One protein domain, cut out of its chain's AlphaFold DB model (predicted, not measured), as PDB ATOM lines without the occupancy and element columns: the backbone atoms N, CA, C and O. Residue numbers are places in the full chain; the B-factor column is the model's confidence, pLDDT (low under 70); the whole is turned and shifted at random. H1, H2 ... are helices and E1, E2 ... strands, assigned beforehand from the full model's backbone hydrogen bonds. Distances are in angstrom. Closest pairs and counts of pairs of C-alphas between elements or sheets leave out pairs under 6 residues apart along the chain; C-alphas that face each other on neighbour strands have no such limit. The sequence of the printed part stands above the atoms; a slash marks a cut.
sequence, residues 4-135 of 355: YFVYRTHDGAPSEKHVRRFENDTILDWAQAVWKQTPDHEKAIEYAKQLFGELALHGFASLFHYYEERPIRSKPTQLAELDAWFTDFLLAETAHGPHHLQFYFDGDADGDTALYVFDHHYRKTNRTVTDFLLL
ATOM      1  N   TYR A   4      13.450  44.412   3.384       97.31
ATOM      2  CA  TYR A   4      14.589  44.208   2.510       97.31
ATOM      3  C   TYR A   4      14.292  43.077   1.541       97.31
ATOM      4  O   TYR A   4      13.763  42.044   1.941       97.31
ATOM      5  N   PHE A   5      14.662  43.292   0.287       94.88
ATOM      6  CA  PHE A   5      14.684  42.302  -0.775       94.88
ATOM      7  C   PHE A   5      16.143  42.128  -1.164       94.88
ATOM      8  O   PHE A   5      16.785  43.100  -1.557       94.88
ATOM      9  N   VAL A   6      16.669  40.919  -1.017       94.44
ATOM     10  CA  VAL A   6      18.024  40.572  -1.435       94.44
ATOM     11  C   VAL A   6      17.916  39.484  -2.483       94.44
ATOM     12  O   VAL A   6      17.427  38.396  -2.203       94.44
ATOM     13  N   TYR A   7      18.339  39.806  -3.694       90.44
ATOM     14  CA  TYR A   7      18.330  38.898  -4.827       90.44
ATOM     15  C   TYR A   7      19.743  38.384  -5.050       90.44
ATOM     16  O   TYR A   7      20.644  39.180  -5.315       90.44
ATOM     17  N   ARG A   8      19.938  37.078  -4.891       91.06
ATOM     18  CA  ARG A   8      21.200  36.395  -5.146       91.06
ATOM     19  C   ARG A   8      21.177  35.810  -6.548       91.06
ATOM     20  O   ARG A   8      20.378  34.917  -6.816       91.06
ATOM     21  N   THR A   9      22.071  36.315  -7.386       85.81
ATOM     22  CA  THR A   9      22.361  35.800  -8.723       85.81
ATOM     23  C   THR A   9      23.823  36.089  -9.063       85.81
ATOM     24  O   THR A   9      24.402  37.061  -8.575       85.81
ATOM     25  N   HIS A  10      24.394  35.288  -9.951       79.50
ATOM     26  CA  HIS A  10      25.646  35.562 -10.645       79.50
ATOM     27  C   HIS A  10      25.604  36.769 -11.608       79.50
ATOM     28  O   HIS A  10      26.666  37.244 -12.020       79.50
ATOM     29  N   ASP A  11      24.418  37.285 -11.945       79.19
ATOM     30  CA  ASP A  11      24.242  38.407 -12.872       79.19
ATOM     31  C   ASP A  11      24.517  39.775 -12.226       79.19
ATOM     32  O   ASP A  11      23.923  40.162 -11.212       79.19
ATOM     33  N   GLY A  12      25.369  40.575 -12.865       77.94
ATOM     34  CA  GLY A  12      25.267  42.039 -12.851       77.94
ATOM     35  C   GLY A  12      25.856  42.737 -11.627       77.94
ATOM     36  O   GLY A  12      25.916  43.968 -11.595       77.94
ATOM     37  N   ALA A  13      26.335  41.996 -10.624       85.50
ATOM     38  CA  ALA A  13      27.004  42.571  -9.461       85.50
ATOM     39  C   ALA A  13      28.178  41.705  -8.966       85.50
ATOM     40  O   ALA A  13      28.000  40.513  -8.724       85.50
ATOM     41  N   PRO A  14      29.351  42.300  -8.662       89.56
ATOM     42  CA  PRO A  14      30.480  41.561  -8.088       89.56
ATOM     43  C   PRO A  14      30.196  40.918  -6.718       89.56
ATOM     44  O   PRO A  14      30.943  40.050  -6.279       89.56
ATOM     45  N   SER A  15      29.161  41.367  -6.004       88.38
ATOM     46  CA  SER A  15      28.725  40.812  -4.716       88.38
ATOM     47  C   SER A  15      27.781  39.611  -4.846       88.38
ATOM     48  O   SER A  15      27.368  39.087  -3.804       88.38
ATOM     49  N   GLU A  16      27.383  39.263  -6.078       87.50
ATOM     50  CA  GLU A  16      26.332  38.288  -6.417       87.50
ATOM     51  C   GLU A  16      24.989  38.578  -5.727       87.50
ATOM     52  O   GLU A  16      24.154  37.696  -5.532       87.50
ATOM     53  N   LYS A  17      24.799  39.819  -5.263       91.06
ATOM     54  CA  LYS A  17      23.642  40.236  -4.474       91.06
ATOM     55  C   LYS A  17      23.177  41.614  -4.892       91.06
ATOM     56  O   LYS A  17      23.953  42.570  -4.891       91.06
ATOM     57  N   HIS A  18      21.873  41.729  -5.086       89.38
ATOM     58  CA  HIS A  18      21.190  42.991  -5.306       89.38
ATOM     59  C   HIS A  18      20.241  43.279  -4.156       89.38
ATOM     60  O   HIS A  18      19.394  42.454  -3.823       89.38
ATOM     61  N   VAL A  19      20.371  44.458  -3.547       92.56
ATOM     62  CA  VAL A  19      19.606  44.824  -2.351       92.56
ATOM     63  C   VAL A  19      18.624  45.947  -2.670       92.56
ATOM     64  O   VAL A  19      18.990  47.009  -3.182       92.56
ATOM     65  N   ARG A  20      17.357  45.739  -2.313       93.50
ATOM     66  CA  ARG A  20      16.309  46.762  -2.319       93.50
ATOM     67  C   ARG A  20      15.677  46.902  -0.950       93.50
ATOM     68  O   ARG A  20      15.479  45.932  -0.228       93.50
ATOM     69  N   ARG A  21      15.376  48.148  -0.593       95.75
ATOM     70  CA  ARG A  21      14.840  48.529   0.709       95.75
ATOM     71  C   ARG A  21      13.553  49.317   0.521       95.75
ATOM     72  O   ARG A  21      13.528  50.280  -0.239       95.75
ATOM     73  N   PHE A  22      12.529  48.948   1.280       96.88
ATOM     74  CA  PHE A  22      11.239  49.627   1.321       96.88
ATOM     75  C   PHE A  22      10.917  50.072   2.748       96.88
ATOM     76  O   PHE A  22      11.182  49.346   3.706       96.88
ATOM     77  N   GLU A  23      10.339  51.263   2.902       97.81
ATOM     78  CA  GLU A  23       9.986  51.839   4.207       97.81
ATOM     79  C   GLU A  23       8.606  51.348   4.677       97.81
ATOM     80  O   GLU A  23       7.633  52.100   4.742       97.81
ATOM     81  N   ASN A  24       8.535  50.059   5.007       98.06
ATOM     82  CA  ASN A  24       7.364  49.378   5.556       98.06
ATOM     83  C   ASN A  24       7.741  48.666   6.864       98.06
ATOM     84  O   ASN A  24       8.906  48.321   7.073       98.06
ATOM     85  N   ASP A  25       6.779  48.473   7.771       97.44
ATOM     86  CA  ASP A  25       7.059  47.857   9.075       97.44
ATOM     87  C   ASP A  25       7.249  46.342   8.978       97.44
ATOM     88  O   ASP A  25       8.234  45.806   9.487       97.44
ATOM     89  N   THR A  26       6.356  45.680   8.246       97.44
ATOM     90  CA  THR A  26       6.408  44.241   7.974       97.44
ATOM     91  C   THR A  26       6.349  43.945   6.477       97.44
ATOM     92  O   THR A  26       5.945  44.788   5.669       97.44
ATOM     93  N   ILE A  27       6.705  42.716   6.091       96.31
ATOM     94  CA  ILE A  27       6.563  42.249   4.699       96.31
ATOM     95  C   ILE A  27       5.096  42.305   4.247       96.31
ATOM     96  O   ILE A  27       4.808  42.652   3.102       96.31
ATOM     97  N   LEU A  28       4.153  42.031   5.156       96.19
ATOM     98  CA  LEU A  28       2.725  42.143   4.871       96.19
ATOM     99  C   LEU A  28       2.317  43.595   4.588       96.19
ATOM    100  O   LEU A  28       1.598  43.837   3.621       96.19
ATOM    101  N   ASP A  29       2.814  44.565   5.360       97.25
ATOM    102  CA  ASP A  29       2.545  45.989   5.102       97.25
ATOM    103  C   ASP A  29       3.100  46.430   3.747       97.25
ATOM    104  O   ASP A  29       2.458  47.206   3.035       97.25
ATOM    105  N   TRP A  30       4.286  45.936   3.378       97.00
ATOM    106  CA  TRP A  30       4.861  46.164   2.052       97.00
ATOM    107  C   TRP A  30       3.954  45.600   0.960       97.00
ATOM    108  O   TRP A  30       3.519  46.351   0.087       97.00
ATOM    109  N   ALA A  31       3.591  44.320   1.056       94.62
ATOM    110  CA  ALA A  31       2.738  43.638   0.087       94.62
ATOM    111  C   ALA A  31       1.403  44.365  -0.093       94.62
ATOM    112  O   ALA A  31       0.925  44.583  -1.205       94.62
ATOM    113  N   GLN A  32       0.824  44.814   1.017       95.31
ATOM    114  CA  GLN A  32      -0.396  45.596   1.031       95.31
ATOM    115  C   GLN A  32      -0.244  46.962   0.354       95.31
ATOM    116  O   GLN A  32      -1.184  47.418  -0.305       95.31
ATOM    117  N   ALA A  33       0.884  47.640   0.543       96.62
ATOM    118  CA  ALA A  33       1.139  48.955  -0.034       96.62
ATOM    119  C   ALA A  33       1.364  48.897  -1.552       96.62
ATOM    120  O   ALA A  33       0.916  49.798  -2.261       96.62
ATOM    121  N   VAL A  34       2.018  47.841  -2.045       94.69
ATOM    122  CA  VAL A  34       2.364  47.681  -3.469       94.69
ATOM    123  C   VAL A  34       1.374  46.815  -4.251       94.69
ATOM    124  O   VAL A  34       1.559  46.586  -5.443       94.69
ATOM    125  N   TRP A  35       0.319  46.311  -3.605       92.88
ATOM    126  CA  TRP A  35      -0.644  45.433  -4.261       92.88
ATOM    127  C   TRP A  35      -1.299  46.113  -5.469       92.88
ATOM    128  O   TRP A  35      -2.086  47.056  -5.334       92.88
ATOM    129  N   LYS A  36      -1.020  45.572  -6.654       89.94
ATOM    130  CA  LYS A  36      -1.601  45.996  -7.924       89.94
ATOM    131  C   LYS A  36      -1.611  44.807  -8.876       89.94
ATOM    132  O   LYS A  36      -0.563  44.253  -9.166       89.94
ATOM    133  N   GLN A  37      -2.789  44.440  -9.367       87.56
ATOM    134  CA  GLN A  37      -2.952  43.386 -10.371       87.56
ATOM    135  C   GLN A  37      -3.384  44.008 -11.695       87.56
ATOM    136  O   GLN A  37      -4.263  44.874 -11.721       87.56
ATOM    137  N   THR A  38      -2.768  43.580 -12.793       89.31
ATOM    138  CA  THR A  38      -3.102  44.025 -14.148       89.31
ATOM    139  C   THR A  38      -3.128  42.835 -15.112       89.31
ATOM    140  O   THR A  38      -2.202  42.031 -15.098       89.31
ATOM    141  N   PRO A  39      -4.142  42.711 -15.991       88.94
ATOM    142  CA  PRO A  39      -4.156  41.681 -17.038       88.94
ATOM    143  C   PRO A  39      -3.189  41.999 -18.189       88.94
ATOM    144  O   PRO A  39      -3.057  41.226 -19.128       88.94
ATOM    145  N   ASP A  40      -2.544  43.164 -18.156       91.12
ATOM    146  CA  ASP A  40      -1.580  43.618 -19.152       91.12
ATOM    147  C   ASP A  40      -0.158  43.351 -18.640       91.12
ATOM    148  O   ASP A  40       0.256  43.927 -17.630       91.12
ATOM    149  N   HIS A  41       0.556  42.447 -19.314       88.56
ATOM    150  CA  HIS A  41       1.893  41.998 -18.922       88.56
ATOM    151  C   HIS A  41       2.941  43.113 -19.022       88.56
ATOM    152  O   HIS A  41       3.763  43.261 -18.120       88.56
ATOM    153  N   GLU A  42       2.875  43.960 -20.051       90.00
ATOM    154  CA  GLU A  42       3.816  45.073 -20.222       90.00
ATOM    155  C   GLU A  42       3.682  46.084 -19.080       90.00
ATOM    156  O   GLU A  42       4.682  46.525 -18.511       90.00
ATOM    157  N   LYS A  43       2.446  46.380 -18.655       92.50
ATOM    158  CA  LYS A  43       2.201  47.235 -17.480       92.50
ATOM    159  C   LYS A  43       2.671  46.604 -16.173       92.50
ATOM    160  O   LYS A  43       3.037  47.333 -15.251       92.50
ATOM    161  N   ALA A  44       2.623  45.278 -16.064       90.69
ATOM    162  CA  ALA A  44       3.134  44.560 -14.903       90.69
ATOM    163  C   ALA A  44       4.667  44.679 -14.829       90.69
ATOM    164  O   ALA A  44       5.207  45.014 -13.772       90.69
ATOM    165  N   ILE A  45       5.352  44.519 -15.969       88.31
ATOM    166  CA  ILE A  45       6.800  44.737 -16.106       88.31
ATOM    167  C   ILE A  45       7.169  46.179 -15.769       88.31
ATOM    168  O   ILE A  45       8.088  46.409 -14.985       88.31
ATOM    169  N   GLU A  46       6.460  47.159 -16.331       90.75
ATOM    170  CA  GLU A  46       6.718  48.574 -16.056       90.75
ATOM    171  C   GLU A  46       6.552  48.885 -14.563       90.75
ATOM    172  O   GLU A  46       7.382  49.573 -13.970       90.75
ATOM    173  N   TYR A  47       5.517  48.335 -13.923       91.94
ATOM    174  CA  TYR A  47       5.295  48.530 -12.495       91.94
ATOM    175  C   TYR A  47       6.389  47.880 -11.636       91.94
ATOM    176  O   TYR A  47       6.889  48.513 -10.706       91.94
ATOM    177  N   ALA A  48       6.825  46.664 -11.973       90.12
ATOM    178  CA  ALA A  48       7.955  46.026 -11.303       90.12
ATOM    179  C   ALA A  48       9.251  46.838 -11.475       90.12
ATOM    180  O   ALA A  48       9.942  47.085 -10.488       90.12
ATOM    181  N   LYS A  49       9.533  47.349 -12.683       89.19
ATOM    182  CA  LYS A  49      10.653  48.273 -12.954       89.19
ATOM    183  C   LYS A  49      10.574  49.539 -12.101       89.19
ATOM    184  O   LYS A  49      11.582  49.994 -11.575       89.19
ATOM    185  N   GLN A  50       9.385  50.108 -11.917       91.19
ATOM    186  CA  GLN A  50       9.205  51.283 -11.057       91.19
ATOM    187  C   GLN A  50       9.503  50.979  -9.581       91.19
ATOM    188  O   GLN A  50      10.044  51.834  -8.883       91.19
ATOM    189  N   LEU A  51       9.161  49.780  -9.099       90.94
ATOM    190  CA  LEU A  51       9.375  49.380  -7.703       90.94
ATOM    191  C   LEU A  51      10.818  48.955  -7.409       90.94
ATOM    192  O   LEU A  51      11.365  49.322  -6.369       90.94
ATOM    193  N   PHE A  52      11.425  48.174  -8.300       87.12
ATOM    194  CA  PHE A  52      12.731  47.544  -8.086       87.12
ATOM    195  C   PHE A  52      13.868  48.218  -8.877       87.12
ATOM    196  O   PHE A  52      15.048  47.928  -8.655       87.12
ATOM    197  N   GLY A  53      13.552  49.196  -9.727       84.69
ATOM    198  CA  GLY A  53      14.500  49.876 -10.607       84.69
ATOM    199  C   GLY A  53      14.860  49.030 -11.829       84.69
ATOM    200  O   GLY A  53      14.084  48.188 -12.273       84.69
ATOM    201  N   GLU A  54      16.066  49.240 -12.363       72.81
ATOM    202  CA  GLU A  54      16.584  48.472 -13.511       72.81
ATOM    203  C   GLU A  54      16.829  46.993 -13.191       72.81
ATOM    204  O   GLU A  54      16.869  46.168 -14.095       72.81
ATOM    205  N   LEU A  55      16.852  46.645 -11.901       67.00
ATOM    206  CA  LEU A  55      16.794  45.278 -11.390       67.00
ATOM    207  C   LEU A  55      15.392  44.689 -11.546       67.00
ATOM    208  O   LEU A  55      14.841  44.161 -10.584       67.00
ATOM    209  N   ALA A  56      14.753  44.833 -12.706       60.56
ATOM    210  CA  ALA A  56      13.494  44.156 -12.970       60.56
ATOM    211  C   ALA A  56      13.769  42.665 -13.113       60.56
ATOM    212  O   ALA A  56      13.934  42.147 -14.212       60.56
ATOM    213  N   LEU A  57      13.858  42.032 -11.944       68.50
ATOM    214  CA  LEU A  57      14.129  40.627 -11.731       68.50
ATOM    215  C   LEU A  57      13.251  39.824 -12.678       68.50
ATOM    216  O   LEU A  57      12.035  40.056 -12.745       68.50
ATOM    217  N   HIS A  58      13.878  38.919 -13.424       65.00
ATOM    218  CA  HIS A  58      13.168  38.071 -14.360       65.00
ATOM    219  C   HIS A  58      12.038  37.361 -13.598       65.00
ATOM    220  O   HIS A  58      12.240  36.775 -12.537       65.00
ATOM    221  N   GLY A  59      10.803  37.563 -14.057       73.62
ATOM    222  CA  GLY A  59       9.603  37.054 -13.401       73.62
ATOM    223  C   GLY A  59       8.906  37.992 -12.404       73.62
ATOM    224  O   GLY A  59       7.690  37.939 -12.324       73.62
ATOM    225  N   PHE A  60       9.549  38.929 -11.702       80.69
ATOM    226  CA  PHE A  60       8.844  39.717 -10.659       80.69
ATOM    227  C   PHE A  60       7.621  40.495 -11.157       80.69
ATOM    228  O   PHE A  60       6.682  40.743 -10.400       80.69
ATOM    229  N   ALA A  61       7.620  40.866 -12.436       83.56
ATOM    230  CA  ALA A  61       6.461  41.431 -13.111       83.56
ATOM    231  C   ALA A  61       5.197  40.586 -12.914       83.56
ATOM    232  O   ALA A  61       4.116  41.139 -12.718       83.56
ATOM    233  N   SER A  62       5.316  39.262 -12.913       83.75
ATOM    234  CA  SER A  62       4.167  38.378 -12.813       83.75
ATOM    235  C   SER A  62       3.617  38.212 -11.397       83.75
ATOM    236  O   SER A  62       2.488  37.753 -11.271       83.75
ATOM    237  N   LEU A  63       4.275  38.756 -10.357       86.25
ATOM    238  CA  LEU A  63       3.591  39.052  -9.085       86.25
ATOM    239  C   LEU A  63       2.428  40.033  -9.289       86.25
ATOM    240  O   LEU A  63       1.450  39.993  -8.545       86.25
ATOM    241  N   PHE A  64       2.526  40.914 -10.285       88.81
ATOM    242  CA  PHE A  64       1.553  41.967 -10.586       88.81
ATOM    243  C   PHE A  64       0.710  41.672 -11.835       88.81
ATOM    244  O   PHE A  64      -0.148  42.484 -12.200       88.81
ATOM    245  N   HIS A  65       0.953  40.542 -12.507       86.81
ATOM    246  CA  HIS A  65       0.204  40.130 -13.685       86.81
ATOM    247  C   HIS A  65      -0.929  39.174 -13.308       86.81
ATOM    248  O   HIS A  65      -0.723  38.157 -12.653       86.81
ATOM    249  N   TYR A  66      -2.135  39.489 -13.769       81.06
ATOM    250  CA  TYR A  66      -3.315  38.678 -13.516       81.06
ATOM    251  C   TYR A  66      -3.391  37.497 -14.490       81.06
ATOM    252  O   TYR A  66      -3.549  37.699 -15.693       81.06
ATOM    253  N   TYR A  67      -3.391  36.277 -13.953       76.81
ATOM    254  CA  TYR A  67      -3.711  35.059 -14.695       76.81
ATOM    255  C   TYR A  67      -5.097  34.548 -14.280       76.81
ATOM    256  O   TYR A  67      -5.372  34.363 -13.094       76.81
ATOM    257  N   GLU A  68      -5.979  34.274 -15.245       73.12
ATOM    258  CA  GLU A  68      -7.332  33.760 -14.958       73.12
ATOM    259  C   GLU A  68      -7.318  32.435 -14.177       73.12
ATOM    260  O   GLU A  68      -8.214  32.185 -13.367       73.12
ATOM    261  N   GLU A  69      -6.280  31.624 -14.386       73.31
ATOM    262  CA  GLU A  69      -6.090  30.300 -13.786       73.31
ATOM    263  C   GLU A  69      -5.533  30.343 -12.351       73.31
ATOM    264  O   GLU A  69      -5.574  29.332 -11.652       73.31
ATOM    265  N   ARG A  70      -5.056  31.508 -11.887       68.75
ATOM    266  CA  ARG A  70      -4.355  31.694 -10.603       68.75
ATOM    267  C   ARG A  70      -5.013  32.802  -9.770       68.75
ATOM    268  O   ARG A  70      -4.572  33.952  -9.763       68.75
ATOM    269  N   PRO A  71      -6.157  32.518  -9.119       58.56
ATOM    270  CA  PRO A  71      -7.060  33.550  -8.633       58.56
ATOM    271  C   PRO A  71      -6.666  34.065  -7.244       58.56
ATOM    272  O   PRO A  71      -7.470  34.006  -6.311       58.56
ATOM    273  N   ILE A  72      -5.490  34.669  -7.098       68.75
ATOM    274  CA  ILE A  72      -5.238  35.540  -5.943       68.75
ATOM    275  C   ILE A  72      -5.853  36.897  -6.269       68.75
ATOM    276  O   ILE A  72      -5.238  37.810  -6.811       68.75
ATOM    277  N   ARG A  73      -7.161  36.982  -6.013       71.25
ATOM    278  CA  ARG A  73      -8.010  38.106  -6.442       71.25
ATOM    279  C   ARG A  73      -8.050  39.259  -5.448       71.25
ATOM    280  O   ARG A  73      -8.631  40.299  -5.754       71.25
ATOM    281  N   SER A  74      -7.474  39.089  -4.264       87.56
ATOM    282  CA  SER A  74      -7.529  40.081  -3.196       87.56
ATOM    283  C   SER A  74      -6.152  40.389  -2.644       87.56
ATOM    284  O   SER A  74      -5.310  39.511  -2.497       87.56
ATOM    285  N   LYS A  75      -5.982  41.659  -2.278       92.06
ATOM    286  CA  LYS A  75      -4.851  42.160  -1.506       92.06
ATOM    287  C   LYS A  75      -4.633  41.293  -0.252       92.06
ATOM    288  O   LYS A  75      -5.590  41.168   0.515       92.06
ATOM    289  N   PRO A  76      -3.422  40.751  -0.019       93.12
ATOM    290  CA  PRO A  76      -3.129  39.933   1.150       93.12
ATOM    291  C   PRO A  76      -3.421  40.675   2.453       93.12
ATOM    292  O   PRO A  76      -2.973  41.802   2.672       93.12
ATOM    293  N   THR A  77      -4.167  40.035   3.338       94.44
ATOM    294  CA  THR A  77      -4.528  40.543   4.668       94.44
ATOM    295  C   THR A  77      -3.806  39.810   5.792       94.44
ATOM    296  O   THR A  77      -3.783  40.287   6.924       94.44
ATOM    297  N   GLN A  78      -3.175  38.681   5.472       92.38
ATOM    298  CA  GLN A  78      -2.450  37.814   6.394       92.38
ATOM    299  C   GLN A  78      -1.262  37.148   5.693       92.38
ATOM    300  O   GLN A  78      -1.220  37.044   4.468       92.38
ATOM    301  N   LEU A  79      -0.301  36.658   6.479       86.81
ATOM    302  CA  LEU A  79       0.939  36.078   5.962       86.81
ATOM    303  C   LEU A  79       0.714  34.826   5.099       86.81
ATOM    304  O   LEU A  79       1.418  34.644   4.119       86.81
ATOM    305  N   ALA A  80      -0.293  34.005   5.408       87.75
ATOM    306  CA  ALA A  80      -0.624  32.834   4.591       87.75
ATOM    307  C   ALA A  80      -1.092  33.213   3.171       87.75
ATOM    308  O   ALA A  80      -0.808  32.508   2.211       87.75
ATOM    309  N   GLU A  81      -1.784  34.347   3.023       90.12
ATOM    310  CA  GLU A  81      -2.185  34.870   1.707       90.12
ATOM    311  C   GLU A  81      -0.993  35.469   0.958       90.12
ATOM    312  O   GLU A  81      -0.940  35.409  -0.267       90.12
ATOM    313  N   LEU A  82      -0.035  36.040   1.694       89.06
ATOM    314  CA  LEU A  82       1.216  36.532   1.134       89.06
ATOM    315  C   LEU A  82       2.083  35.380   0.616       89.06
ATOM    316  O   LEU A  82       2.584  35.453  -0.499       89.06
ATOM    317  N   ASP A  83       2.224  34.316   1.400       84.81
ATOM    318  CA  ASP A  83       2.956  33.116   1.002       84.81
ATOM    319  C   ASP A  83       2.348  32.472  -0.251       84.81
ATOM    320  O   ASP A  83       3.061  32.197  -1.215       84.81
ATOM    321  N   ALA A  84       1.017  32.347  -0.301       85.25
ATOM    322  CA  ALA A  84       0.322  31.895  -1.503       85.25
ATOM    323  C   ALA A  84       0.597  32.809  -2.711       85.25
ATOM    324  O   ALA A  84       0.798  32.308  -3.814       85.25
ATOM    325  N   TRP A  85       0.650  34.135  -2.507       85.81
ATOM    326  CA  TRP A  85       0.939  35.106  -3.569       85.81
ATOM    327  C   TRP A  85       2.316  34.927  -4.197       85.81
ATOM    328  O   TRP A  85       2.438  34.992  -5.419       85.81
ATOM    329  N   PHE A  86       3.333  34.646  -3.389       84.69
ATOM    330  CA  PHE A  86       4.664  34.368  -3.908       84.69
ATOM    331  C   PHE A  86       4.797  32.941  -4.464       84.69
ATOM    332  O   PHE A  86       5.323  32.759  -5.558       84.69
ATOM    333  N   THR A  87       4.297  31.927  -3.756       79.75
ATOM    334  CA  THR A  87       4.462  30.512  -4.138       79.75
ATOM    335  C   THR A  87       3.780  30.187  -5.462       79.75
ATOM    336  O   THR A  87       4.369  29.528  -6.318       79.75
ATOM    337  N   ASP A  88       2.560  30.690  -5.666       75.94
ATOM    338  CA  ASP A  88       1.814  30.462  -6.905       75.94
ATOM    339  C   ASP A  88       2.515  31.084  -8.113       75.94
ATOM    340  O   ASP A  88       2.301  30.662  -9.242       75.94
ATOM    341  N   PHE A  89       3.384  32.070  -7.900       71.06
ATOM    342  CA  PHE A  89       4.119  32.707  -8.976       71.06
ATOM    343  C   PHE A  89       5.451  31.998  -9.287       71.06
ATOM    344  O   PHE A  89       5.796  31.815 -10.454       71.06
ATOM    345  N   LEU A  90       6.174  31.562  -8.259       66.69
ATOM    346  CA  LEU A  90       7.616  31.358  -8.359       66.69
ATOM    347  C   LEU A  90       8.077  29.931  -8.730       66.69
ATOM    348  O   LEU A  90       9.269  29.769  -8.943       66.69
ATOM    349  N   LEU A  91       7.191  28.919  -8.832       66.12
ATOM    350  CA  LEU A  91       7.571  27.489  -9.019       66.12
ATOM    351  C   LEU A  91       8.793  27.087  -8.163       66.12
ATOM    352  O   LEU A  91       9.654  26.325  -8.590       66.12
ATOM    353  N   ALA A  92       8.865  27.650  -6.960       69.31
ATOM    354  CA  ALA A  92      10.077  27.718  -6.166       69.31
ATOM    355  C   ALA A  92      10.020  26.762  -4.983       69.31
ATOM    356  O   ALA A  92       8.950  26.520  -4.415       69.31
ATOM    357  N   GLU A  93      11.187  26.299  -4.540       79.38
ATOM    358  CA  GLU A  93      11.314  25.840  -3.162       79.38
ATOM    359  C   GLU A  93      11.220  27.057  -2.241       79.38
ATOM    360  O   GLU A  93      11.851  28.092  -2.483       79.38
ATOM    361  N   THR A  94      10.395  26.957  -1.200       83.88
ATOM    362  CA  THR A  94      10.122  28.080  -0.304       83.88
ATOM    363  C   THR A  94      10.433  27.723   1.135       83.88
ATOM    364  O   THR A  94      10.227  26.600   1.597       83.88
ATOM    365  N   ALA A  95      10.907  28.720   1.874       84.00
ATOM    366  CA  ALA A  95      10.858  28.685   3.322       84.00
ATOM    367  C   ALA A  95      10.413  30.044   3.855       84.00
ATOM    368  O   ALA A  95      10.740  31.092   3.297       84.00
ATOM    369  N   HIS A  96       9.636  30.037   4.930       87.56
ATOM    370  CA  HIS A  96       9.012  31.253   5.423       87.56
ATOM    371  C   HIS A  96       8.817  31.241   6.937       87.56
ATOM    372  O   HIS A  96       8.601  30.207   7.573       87.56
ATOM    373  N   GLY A  97       8.768  32.440   7.502       90.56
ATOM    374  CA  GLY A  97       8.394  32.687   8.885       90.56
ATOM    375  C   GLY A  97       7.681  34.030   9.031       90.56
ATOM    376  O   GLY A  97       7.493  34.745   8.050       90.56
ATOM    377  N   PRO A  98       7.303  34.426  10.260       91.38
ATOM    378  CA  PRO A  98       6.518  35.641  10.504       91.38
ATOM    379  C   PRO A  98       7.082  36.933   9.888       91.38
ATOM    380  O   PRO A  98       6.326  37.851   9.589       91.38
ATOM    381  N   HIS A  99       8.404  36.993   9.717       95.88
ATOM    382  CA  HIS A  99       9.153  38.187   9.326       95.88
ATOM    383  C   HIS A  99      10.162  37.928   8.197       95.88
ATOM    384  O   HIS A  99      11.046  38.755   7.962       95.88
ATOM    385  N   HIS A 100      10.064  36.778   7.523       96.00
ATOM    386  CA  HIS A 100      10.909  36.455   6.378       96.00
ATOM    387  C   HIS A 100      10.224  35.506   5.391       96.00
ATOM    388  O   HIS A 100       9.403  34.678   5.776       96.00
ATOM    389  N   LEU A 101      10.622  35.607   4.131       92.88
ATOM    390  CA  LEU A 101      10.325  34.687   3.045       92.88
ATOM    391  C   LEU A 101      11.637  34.439   2.298       92.88
ATOM    392  O   LEU A 101      12.435  35.365   2.133       92.88
ATOM    393  N   GLN A 102      11.857  33.224   1.822       92.62
ATOM    394  CA  GLN A 102      12.923  32.941   0.876       92.62
ATOM    395  C   GLN A 102      12.460  31.969  -0.197       92.62
ATOM    396  O   GLN A 102      11.656  31.076   0.074       92.62
ATOM    397  N   PHE A 103      12.977  32.175  -1.401       89.38
ATOM    398  CA  PHE A 103      12.576  31.456  -2.601       89.38
ATOM    399  C   PHE A 103      13.809  31.040  -3.376       89.38
ATOM    400  O   PHE A 103      14.733  31.844  -3.519       89.38
ATOM    401  N   TYR A 104      13.777  29.822  -3.893       89.19
ATOM    402  CA  TYR A 104      14.759  29.290  -4.819       89.19
ATOM    403  C   TYR A 104      14.165  29.144  -6.215       89.19
ATOM    404  O   TYR A 104      13.078  28.592  -6.366       89.19
ATOM    405  N   PHE A 105      14.885  29.616  -7.223       84.44
ATOM    406  CA  PHE A 105      14.498  29.539  -8.623       84.44
ATOM    407  C   PHE A 105      15.476  28.652  -9.361       84.44
ATOM    408  O   PHE A 105      16.642  29.015  -9.462       84.44
ATOM    409  N   ASP A 106      14.976  27.557  -9.921       79.06
ATOM    410  CA  ASP A 106      15.673  26.816 -10.967       79.06
ATOM    411  C   ASP A 106      15.211  27.385 -12.317       79.06
ATOM    412  O   ASP A 106      14.111  27.107 -12.809       79.06
ATOM    413  N   GLY A 107      15.999  28.315 -12.857       67.00
ATOM    414  CA  GLY A 107      15.734  28.939 -14.144       67.00
ATOM    415  C   GLY A 107      16.388  28.156 -15.277       67.00
ATOM    416  O   GLY A 107      17.588  28.295 -15.511       67.00
ATOM    417  N   ASP A 108      15.596  27.428 -16.076       64.31
ATOM    418  CA  ASP A 108      16.089  26.693 -17.257       64.31
ATOM    419  C   ASP A 108      16.951  27.563 -18.202       64.31
ATOM    420  O   ASP A 108      17.900  27.063 -18.823       64.31
ATOM    421  N   ALA A 109      16.635  28.860 -18.309       61.69
ATOM    422  CA  ALA A 109      17.312  29.817 -19.187       61.69
ATOM    423  C   ALA A 109      18.270  30.781 -18.463       61.69
ATOM    424  O   ALA A 109      19.323  31.086 -19.021       61.69
ATOM    425  N   ASP A 110      17.933  31.214 -17.244       64.12
ATOM    426  CA  ASP A 110      18.600  32.335 -16.558       64.12
ATOM    427  C   ASP A 110      19.495  31.887 -15.386       64.12
ATOM    428  O   ASP A 110      20.092  32.719 -14.707       64.12
ATOM    429  N   GLY A 111      19.621  30.572 -15.170       74.69
ATOM    430  CA  GLY A 111      20.395  29.993 -14.075       74.69
ATOM    431  C   GLY A 111      19.653  30.005 -12.741       74.69
ATOM    432  O   GLY A 111      18.508  30.457 -12.643       74.69
ATOM    433  N   ASP A 112      20.314  29.485 -11.711       84.88
ATOM    434  CA  ASP A 112      19.732  29.469 -10.371       84.88
ATOM    435  C   ASP A 112      19.604  30.878  -9.813       84.88
ATOM    436  O   ASP A 112      20.372  31.776 -10.148       84.88
ATOM    437  N   THR A 113      18.663  31.097  -8.910       87.19
ATOM    438  CA  THR A 113      18.564  32.354  -8.173       87.19
ATOM    439  C   THR A 113      17.950  32.103  -6.807       87.19
ATOM    440  O   THR A 113      17.118  31.215  -6.638       87.19
ATOM    441  N   ALA A 114      18.311  32.923  -5.820       91.56
ATOM    442  CA  ALA A 114      17.588  32.967  -4.557       91.56
ATOM    443  C   ALA A 114      17.086  34.378  -4.242       91.56
ATOM    444  O   ALA A 114      17.812  35.362  -4.377       91.56
ATOM    445  N   LEU A 115      15.846  34.479  -3.773       91.81
ATOM    446  CA  LEU A 115      15.272  35.716  -3.256       91.81
ATOM    447  C   LEU A 115      15.103  35.609  -1.747       91.81
ATOM    448  O   LEU A 115      14.438  34.703  -1.262       91.81
ATOM    449  N   TYR A 116      15.604  36.603  -1.026       94.94
ATOM    450  CA  TYR A 116      15.422  36.769   0.409       94.94
ATOM    451  C   TYR A 116      14.583  38.010   0.668       94.94
ATOM    452  O   TYR A 116      14.975  39.119   0.303       94.94
ATOM    453  N   VAL A 117      13.453  37.847   1.343       95.38
ATOM    454  CA  VAL A 117      12.614  38.955   1.795       95.38
ATOM    455  C   VAL A 117      12.547  38.903   3.305       95.38
ATOM    456  O   VAL A 117      12.127  37.901   3.866       95.38
ATOM    457  N   PHE A 118      12.949  39.959   3.995       97.62
ATOM    458  CA  PHE A 118      12.836  40.007   5.451       97.62
ATOM    459  C   PHE A 118      12.656  41.430   5.943       97.62
ATOM    460  O   PHE A 118      13.085  42.388   5.302       97.62
ATOM    461  N   ASP A 119      12.015  41.585   7.094       98.12
ATOM    462  CA  ASP A 119      11.807  42.894   7.699       98.12
ATOM    463  C   ASP A 119      12.784  43.184   8.850       98.12
ATOM    464  O   ASP A 119      13.656  42.392   9.233       98.12
ATOM    465  N   HIS A 120      12.673  44.391   9.393       97.94
ATOM    466  CA  HIS A 120      13.517  44.859  10.481       97.94
ATOM    467  C   HIS A 120      13.365  44.031  11.769       97.94
ATOM    468  O   HIS A 120      14.317  43.964  12.552       97.94
ATOM    469  N   HIS A 121      12.213  43.396  12.004       97.44
ATOM    470  CA  HIS A 121      12.008  42.535  13.171       97.44
ATOM    471  C   HIS A 121      12.833  41.258  13.040       97.44
ATOM    472  O   HIS A 121      13.555  40.921  13.978       97.44
ATOM    473  N   TYR A 122      12.841  40.629  11.859       97.62
ATOM    474  CA  TYR A 122      13.715  39.483  11.584       97.62
ATOM    475  C   TYR A 122      15.199  39.836  11.740       97.62
ATOM    476  O   TYR A 122      15.955  39.114  12.394       97.62
ATOM    477  N   ARG A 123      15.621  40.981  11.186       96.94
ATOM    478  CA  ARG A 123      17.018  41.434  11.253       96.94
ATOM    479  C   ARG A 123      17.524  41.584  12.689       96.94
ATOM    480  O   ARG A 123      18.672  41.244  12.961       96.94
ATOM    481  N   LYS A 124      16.699  42.085  13.617       96.56
ATOM    482  CA  LYS A 124      17.111  42.302  15.019       96.56
ATOM    483  C   LYS A 124      17.608  41.029  15.698       96.56
ATOM    484  O   LYS A 124      18.530  41.110  16.505       96.56
ATOM    485  N   THR A 125      17.006  39.885  15.388       96.62
ATOM    486  CA  THR A 125      17.339  38.594  16.004       96.62
ATOM    487  C   THR A 125      18.283  37.746  15.156       96.62
ATOM    488  O   THR A 125      18.914  36.849  15.697       96.62
ATOM    489  N   ASN A 126      18.432  38.048  13.861       96.69
ATOM    490  CA  ASN A 126      19.181  37.230  12.897       96.69
ATOM    491  C   ASN A 126      20.300  38.019  12.197       96.69
ATOM    492  O   ASN A 126      20.507  37.928  10.982       96.69
ATOM    493  N   ARG A 127      21.027  38.843  12.961       96.12
ATOM    494  CA  ARG A 127      22.105  39.698  12.431       96.12
ATOM    495  C   ARG A 127      23.243  38.919  11.776       96.12
ATOM    496  O   ARG A 127      23.830  39.415  10.825       96.12
ATOM    497  N   THR A 128      23.528  37.714  12.261       93.19
ATOM    498  CA  THR A 128      24.583  36.840  11.727       93.19
ATOM    499  C   THR A 128      24.390  36.508  10.254       93.19
ATOM    500  O   THR A 128      25.371  36.395   9.544       93.19
ATOM    501  N   VAL A 129      23.156  36.402   9.765       93.00
ATOM    502  CA  VAL A 129      22.899  36.173   8.334       93.00
ATOM    503  C   VAL A 129      22.618  37.492   7.619       93.00
ATOM    504  O   VAL A 129      23.153  37.776   6.549       93.00
ATOM    505  N   THR A 130      21.786  38.338   8.228       97.00
ATOM    506  CA  THR A 130      21.260  39.529   7.552       97.00
ATOM    507  C   THR A 130      22.291  40.634   7.344       97.00
ATOM    508  O   THR A 130      22.159  41.379   6.379       97.00
ATOM    509  N   ASP A 131      23.328  40.752   8.180       97.19
ATOM    510  CA  ASP A 131      24.345  41.794   7.982       97.19
ATOM    511  C   ASP A 131      25.178  41.545   6.708       97.19
ATOM    512  O   ASP A 131      25.529  42.510   6.036       97.19
ATOM    513  N   PHE A 132      25.438  40.285   6.325       96.06
ATOM    514  CA  PHE A 132      26.114  39.979   5.054       96.06
ATOM    515  C   PHE A 132      25.181  40.129   3.847       96.06
ATOM    516  O   PHE A 132      25.587  40.665   2.818       96.06
ATOM    517  N   LEU A 133      23.915  39.712   3.973       96.06
ATOM    518  CA  LEU A 133      22.916  39.902   2.913       96.06
ATOM    519  C   LEU A 133      22.675  41.384   2.590       96.06
ATOM    520  O   LEU A 133      22.398  41.722   1.445       96.06
ATOM    521  N   LEU A 134      22.777  42.255   3.597       96.94
ATOM    522  CA  LEU A 134      22.603  43.703   3.463       96.94
ATOM    523  C   LEU A 134      23.914  44.466   3.280       96.94
ATOM    524  O   LEU A 134      23.891  45.699   3.334       96.94
ATOM    525  N   LEU A 135      25.043  43.773   3.119       94.88
ATOM    526  CA  LEU A 135      26.298  44.439   2.812       94.88
ATOM    527  C   LEU A 135      26.145  45.157   1.470       94.88
ATOM    528  O   LEU A 135      25.853  44.531   0.452       94.88
TER     529      LEU A 135
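AT A GLANCE: This is residues 4 to 135 of the 355 residues of an uncharacterized protein of Frigoriglobus tundricola (UniProt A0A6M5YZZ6). A twisted wall of five antiparallel strands has the helices H1 to H4 gathered on one side, with H4 running along E3 and E4, while H5 and H6 make a small arm that folds back on the other side towards E1 and E2. Within this arm residues 124 to 129 stick out. The printed part has 132 residues with six named helices and five named strands, in the order E1 E2 H1 H2 H3 H4 E3 E4 E5 H5 H6; the sheet's order is E2 E1 E5 E4 E3. The class is mixed, helices and strands; the whole is compact, with a radius of gyration of the C-alphas of 14.3 A and spans of 42 by 33 by 26 A.

HOW THE PARTS SIT: E1, residues 4 to 8, and E2, residues 17 to 22, form a hairpin, with N 5 and O 20 2.8 A apart. E1 is also the antiparallel neighbour of E5, residues 111 to 119, where N 6 and O 116 are 2.8 A apart. E3, residues 93 to 97, E4, residues 100 to 107, and E5 form a meander, each strand the antiparallel neighbour of the one before; N 95 and O 102 are 3.1 A apart, N 103 and O 115 2.9 A. The sheet is twisted. H4, residues 79 to 90, lies over E4 and E3 at a height of 9.8 A over the sheet, two layers with the helix on one face; it runs along the strands, at 17 degrees to E3 on the local plane. H1, residues 27 to 34, only grazes the sheet and only just touches H4, with 3 pairs of C-alphas within 8 A, the closest being Leu 28 and Leu 79, 6.4 A. H2, residues 41 to 52, only grazes the sheet and touches H3, residues 60 to 63; their closest C-alphas, of Ile 45 and Ala 61, are 4.5 A apart. H3 touches residues 85 to 89 of H4, with the C-alphas of Leu 63 and Phe 89 closest at 6.4 A. H5, residues 120 to 125, and H6, residues 127 to 133, only graze the sheet; they are close but not clearly touching, with the C-alphas of Arg 123 and Thr 130 closest at 5.9 A. In H1 and H2 every O i to N i+4 pair is within hydrogen-bond range, against 7 of 8 in H4, 1 of 2 in H5 and 2 of 3 in H6; H3 is too short for such a pair.

IN THESE COORDINATES: E1 begins at C-alpha 4 (14.589, 44.208, 2.510). E5 is 26.7 A long, E4 22.4 A, H4 16.5 A and H2 16.3 A. H6 ends at C-alpha 133 (22.916, 39.902, 2.913).

THE WHOLE: The C-alphas farthest apart, of Glu 68 and Thr 128, are 41.7 A from each other. The printed part has no cut, and the one long link is H3 to H4, residues 64 to 78. Mean pLDDT of the printed part is 87.0; residues 55 to 58, 70 to 72, 90 to 92 and 107 to 110 are under 70.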